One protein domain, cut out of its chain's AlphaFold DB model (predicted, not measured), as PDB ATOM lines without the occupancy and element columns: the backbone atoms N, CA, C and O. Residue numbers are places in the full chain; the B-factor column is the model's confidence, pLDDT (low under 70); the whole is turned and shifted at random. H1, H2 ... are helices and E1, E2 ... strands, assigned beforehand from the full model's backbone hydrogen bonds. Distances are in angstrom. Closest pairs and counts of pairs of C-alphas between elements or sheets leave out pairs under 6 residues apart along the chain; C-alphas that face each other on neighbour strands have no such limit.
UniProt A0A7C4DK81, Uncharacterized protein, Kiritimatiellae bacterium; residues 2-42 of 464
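This is residues 2 to 42 of the 464 residues of an uncharacterized protein of Kiritimatiellae bacterium (UniProt A0A7C4DK81). One long helix, H1, makes a straight arm, and at its far end the backbone turns a corner into a small hairpin of two strands, E1 and E2. Residues 2 to 19 of H1 stick out free. The printed part has 41 residues, in the order H1, E1, E2, of mixed class with an antiparallel sheet E1 - E2. It is extended, with a radius of gyration of the C-alphas of 14.1 A and spans of 40 by 27 by 7 A.

Start with H1, residues 2 to 27, where every O i to N i+4 pair is within hydrogen-bond range. Its closest C-alphas to E1, residues 29 to 33, are Leu 23 and Leu 29, 5.3 A apart. E1 and E2, residues 40 to 42, form an antiparallel hairpin at 151 degrees; look for N 41 and O 32, 2.7 A apart. H1 and E2 are apart.

Find C-alpha 2 at (4.511, 0.535, 15.893); from there H1 runs 36.4 A. E1 covers 13.6 A, and E2, 6.4 A, ends at C-alpha 42 (25.817, 0.294, 41.187).

The C-alphas farthest apart, Arg 3 and Gly 35, are 40.3 A apart. The printed part has no cut and no long link. Residues 2 to 11 have pLDDT under 70.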
ATOM      1  N   ILE A   2       3.819   1.564  15.076       54.34
ATOM      2  CA  ILE A   2       4.511   0.535  15.893       54.34
ATOM      3  C   ILE A   2       6.003   0.340  15.531       54.34
ATOM      4  O   ILE A   2       6.856   0.392  16.407       54.34
ATOM      5  N   ARG A   3       6.362   0.221  14.242       54.28
ATOM      6  CA  ARG A   3       7.775   0.094  13.807       54.28
ATOM      7  C   ARG A   3       8.654   1.311  14.130       54.28
ATOM      8  O   ARG A   3       9.858   1.152  14.289       54.28
ATOM      9  N   ALA A   4       8.075   2.510  14.191       52.06
ATOM     10  CA  ALA A   4       8.811   3.731  14.520       52.06
ATOM     11  C   ALA A   4       9.060   3.828  16.032       52.06
ATOM     12  O   ALA A   4      10.168   4.161  16.432       52.06
ATOM     13  N   VAL A   5       8.074   3.433  16.847       51.41
ATOM     14  CA  VAL A   5       8.218   3.308  18.305       51.41
ATOM     15  C   VAL A   5       9.258   2.240  18.653       51.41
ATOM     16  O   VAL A   5      10.183   2.550  19.387       51.41
ATOM     17  N   LEU A   6       9.195   1.048  18.043       47.50
ATOM     18  CA  LEU A   6      10.184  -0.026  18.244       47.50
ATOM     19  C   LEU A   6      11.613   0.375  17.844       47.50
ATOM     20  O   LEU A   6      12.572   0.024  18.530       47.50
ATOM     21  N   LYS A   7      11.769   1.119  16.739       52.75
ATOM     22  CA  LYS A   7      13.072   1.669  16.347       52.75
ATOM     23  C   LYS A   7      13.544   2.711  17.355       52.75
ATOM     24  O   LYS A   7      14.662   2.600  17.831       52.75
ATOM     25  N   TRP A   8      12.706   3.673  17.728       57.19
ATOM     26  CA  TRP A   8      13.078   4.710  18.690       57.19
ATOM     27  C   TRP A   8      13.472   4.117  20.054       57.19
ATOM     28  O   TRP A   8      14.542   4.443  20.559       57.19
ATOM     29  N   THR A   9      12.710   3.143  20.571       58.84
ATOM     30  CA  THR A   9      13.060   2.401  21.795       58.84
ATOM     31  C   THR A   9      14.367   1.615  21.661       58.84
ATOM     32  O   THR A   9      15.137   1.523  22.615       58.84
ATOM     33  N   GLY A  10      14.657   1.067  20.477       60.97
ATOM     34  CA  GLY A  10      15.919   0.375  20.202       60.97
ATOM     35  C   GLY A  10      17.130   1.314  20.228       60.97
ATOM     36  O   GLY A  10      18.156   0.970  20.809       60.97
ATOM     37  N   TRP A  11      17.005   2.520  19.664       69.94
ATOM     38  CA  TRP A  11      18.072   3.527  19.680       69.94
ATOM     39  C   TRP A  11      18.307   4.097  21.084       69.94
ATOM     40  O   TRP A  11      19.458   4.298  21.468       69.94
ATOM     41  N   THR A  12      17.255   4.289  21.886       74.69
ATOM     42  CA  THR A  12      17.401   4.711  23.291       74.69
ATOM     43  C   THR A  12      18.059   3.634  24.154       74.69
ATOM     44  O   THR A  12      18.915   3.956  24.972       74.69
ATOM     45  N   LEU A  13      17.720   2.356  23.947       75.06
ATOM     46  CA  LEU A  13      18.357   1.240  24.658       75.06
ATOM     47  C   LEU A  13      19.828   1.077  24.254       75.06
ATOM     48  O   LEU A  13      20.676   0.887  25.121       75.06
ATOM     49  N   ALA A  14      20.148   1.210  22.963       79.06
ATOM     50  CA  ALA A  14      21.528   1.176  22.480       79.06
ATOM     51  C   ALA A  14      22.357   2.359  23.009       79.06
ATOM     52  O   ALA A  14      23.496   2.169  23.430       79.06
ATOM     53  N   GLY A  15      21.780   3.566  23.050       81.06
ATOM     54  CA  GLY A  15      22.421   4.744  23.637       81.06
ATOM     55  C   GLY A  15      22.694   4.575  25.132       81.06
ATOM     56  O   GLY A  15      23.800   4.854  25.589       81.06
ATOM     57  N   LEU A  16      21.729   4.041  25.888       84.94
ATOM     58  CA  LEU A  16      21.910   3.734  27.308       84.94
ATOM     59  C   LEU A  16      22.999   2.672  27.523       84.94
ATOM     60  O   LEU A  16      23.859   2.849  28.382       84.94
ATOM     61  N   ALA A  17      23.008   1.608  26.716       84.38
ATOM     62  CA  ALA A  17      24.040   0.575  26.772       84.38
ATOM     63  C   ALA A  17      25.438   1.139  26.466       84.38
ATOM     64  O   ALA A  17      26.399   0.784  27.145       84.38
ATOM     65  N   ALA A  18      25.553   2.057  25.501       87.25
ATOM     66  CA  ALA A  18      26.809   2.734  25.194       87.25
ATOM     67  C   ALA A  18      27.293   3.611  26.361       87.25
ATOM     68  O   ALA A  18      28.468   3.559  26.710       87.25
ATOM     69  N   VAL A  19      26.397   4.364  27.012       87.88
ATOM     70  CA  VAL A  19      26.741   5.158  28.207       87.88
ATOM     71  C   VAL A  19      27.201   4.256  29.350       87.88
ATOM     72  O   VAL A  19      28.238   4.524  29.952       87.88
ATOM     73  N   VAL A  20      26.487   3.161  29.624       85.69
ATOM     74  CA  VAL A  20      26.882   2.191  30.658       85.69
ATOM     75  C   VAL A  20      28.237   1.563  30.333       85.69
ATOM     76  O   VAL A  20      29.073   1.454  31.223       85.69
ATOM     77  N   ALA A  21      28.495   1.213  29.070       85.06
ATOM     78  CA  ALA A  21      29.791   0.698  28.642       85.06
ATOM     79  C   ALA A  21      30.910   1.730  28.856       85.06
ATOM     80  O   ALA A  21      31.958   1.386  29.396       85.06
ATOM     81  N   VAL A  22      30.685   3.001  28.509       88.38
ATOM     82  CA  VAL A  22      31.655   4.079  28.765       88.38
ATOM     83  C   VAL A  22      31.919   4.230  30.265       88.38
ATOM     84  O   VAL A  22      33.074   4.258  30.684       88.38
ATOM     85  N   LEU A  23      30.871   4.266  31.091       87.12
ATOM     86  CA  LEU A  23      31.007   4.342  32.547       87.12
ATOM     87  C   LEU A  23      31.738   3.121  33.124       87.12
ATOM     88  O   LEU A  23      32.546   3.270  34.037       87.12
ATOM     89  N   HIS A  24      31.512   1.929  32.577       83.88
ATOM     90  CA  HIS A  24      32.195   0.708  32.995       83.88
ATOM     91  C   HIS A  24      33.688   0.738  32.640       83.88
ATOM     92  O   HIS A  24      34.534   0.621  33.523       83.88
ATOM     93  N   PHE A  25      34.019   0.945  31.362       82.88
ATOM     94  CA  PHE A  25      35.395   0.832  30.870       82.88
ATOM     95  C   PHE A  25      36.296   2.004  31.272       82.88
ATOM     96  O   PHE A  25      37.494   1.798  31.453       82.88
ATOM     97  N   PHE A  26      35.751   3.217  31.416       84.62
ATOM     98  CA  PHE A  26      36.554   4.414  31.701       84.62
ATOM     99  C   PHE A  26      36.436   4.916  33.139       84.62
ATOM    100  O   PHE A  26      37.371   5.544  33.629       84.62
ATOM    101  N   PHE A  27      35.318   4.645  33.816       82.56
ATOM    102  CA  PHE A  27      35.057   5.165  35.162       82.56
ATOM    103  C   PHE A  27      34.911   4.064  36.222       82.56
ATOM    104  O   PHE A  27      34.826   4.380  37.404       82.56
ATOM    105  N   GLY A  28      34.924   2.781  35.837       83.88
ATOM    106  CA  GLY A  28      34.859   1.659  36.776       83.88
ATOM    107  C   GLY A  28      33.457   1.354  37.307       83.88
ATOM    108  O   GLY A  28      33.324   0.713  38.352       83.88
ATOM    109  N   LEU A  29      32.394   1.794  36.619       87.69
ATOM    110  CA  LEU A  29      31.021   1.439  36.991       87.69
ATOM    111  C   LEU A  29      30.856  -0.083  36.993       87.69
ATOM    112  O   LEU A  29      31.040  -0.744  35.975       87.69
ATOM    113  N   SER A  30      30.473  -0.639  38.132       84.31
ATOM    114  CA  SER A  30      30.215  -2.057  38.336       84.31
ATOM    115  C   SER A  30      28.822  -2.258  38.912       84.31
ATOM    116  O   SER A  30      28.312  -1.408  39.638       84.31
ATOM    117  N   PHE A  31      28.224  -3.402  38.589       86.12
ATOM    118  CA  PHE A  31      26.973  -3.848  39.182       86.12
ATOM    119  C   PHE A  31      27.234  -5.113  39.987       86.12
ATOM    120  O   PHE A  31      27.770  -6.089  39.461       86.12
ATOM    121  N   GLU A  32      26.855  -5.085  41.255       87.44
ATOM    122  CA  GLU A  32      26.929  -6.223  42.169       87.44
ATOM    123  C   GLU A  32      25.536  -6.536  42.704       87.44
ATOM    124  O   GLU A  32      24.668  -5.673  42.679       87.44
ATOM    125  N   LEU A  33      25.289  -7.750  43.182       88.44
ATOM    126  CA  LEU A  33      24.030  -8.042  43.864       88.44
ATOM    127  C   LEU A  33      24.117  -7.571  45.320       88.44
ATOM    128  O   LEU A  33      25.142  -7.780  45.975       88.44
ATOM    129  N   ASP A  34      23.047  -6.948  45.814       87.31
ATOM    130  CA  ASP A  34      22.874  -6.695  47.246       87.31
ATOM    131  C   ASP A  34      22.690  -8.017  48.010       87.31
ATOM    132  O   ASP A  34      22.578  -9.105  47.432       87.31
ATOM    133  N   GLY A  35      22.625  -7.951  49.336       82.75
ATOM    134  CA  GLY A  35      22.485  -9.142  50.163       82.75
ATOM    135  C   GLY A  35      21.140  -9.862  49.998       82.75
ATOM    136  O   GLY A  35      20.992 -10.972  50.512       82.75
ATOM    137  N   THR A  36      20.167  -9.321  49.244       84.75
ATOM    138  CA  THR A  36      18.985 -10.098  48.825       84.75
ATOM    139  C   THR A  36      19.352 -11.140  47.769       84.75
ATOM    140  O   THR A  36      18.688 -12.169  47.683       84.75
ATOM    141  N   GLY A  37      20.414 -10.896  46.996       81.94
ATOM    142  CA  GLY A  37      20.808 -11.697  45.839       81.94
ATOM    143  C   GLY A  37      20.015 -11.377  44.570       81.94
ATOM    144  O   GLY A  37      20.157 -12.084  43.578       81.94
ATOM    145  N   ILE A  38      19.164 -10.342  44.583       83.88
ATOM    146  CA  ILE A  38      18.254 -10.026  43.469       83.88
ATOM    147  C   ILE A  38      18.459  -8.600  42.953       83.88
ATOM    148  O   ILE A  38      18.330  -8.360  41.752       83.88
ATOM    149  N   ARG A  39      18.755  -7.630  43.824       85.88
ATOM    150  CA  ARG A  39      18.802  -6.221  43.417       85.88
ATOM    151  C   ARG A  39      20.226  -5.816  43.037       85.88
ATOM    152  O   ARG A  39      21.139  -6.037  43.830       85.88
ATOM    153  N   PRO A  40      20.432  -5.197  41.863       85.69
ATOM    154  CA  PRO A  40      21.737  -4.680  41.492       85.69
ATOM    155  C   PRO A  40      22.079  -3.413  42.292       85.69
ATOM    156  O   PRO A  40      21.266  -2.497  42.419       85.69
ATOM    157  N   MET A  41      23.314  -3.346  42.770       88.31
ATOM    158  CA  MET A  41      23.973  -2.202  43.378       88.31
ATOM    159  C   MET A  41      25.001  -1.662  42.396       88.31
ATOM    160  O   MET A  41      25.934  -2.370  42.017       88.31
ATOM    161  N   ALA A  42      24.824  -0.411  41.983       86.19
ATOM    162  CA  ALA A  42      25.817   0.294  41.187       86.19
ATOM    163  C   ALA A  42      26.897   0.870  42.110       86.19
ATOM    164  O   ALA A  42      26.582   1.576  43.067       86.19
TER     165      ALA A  42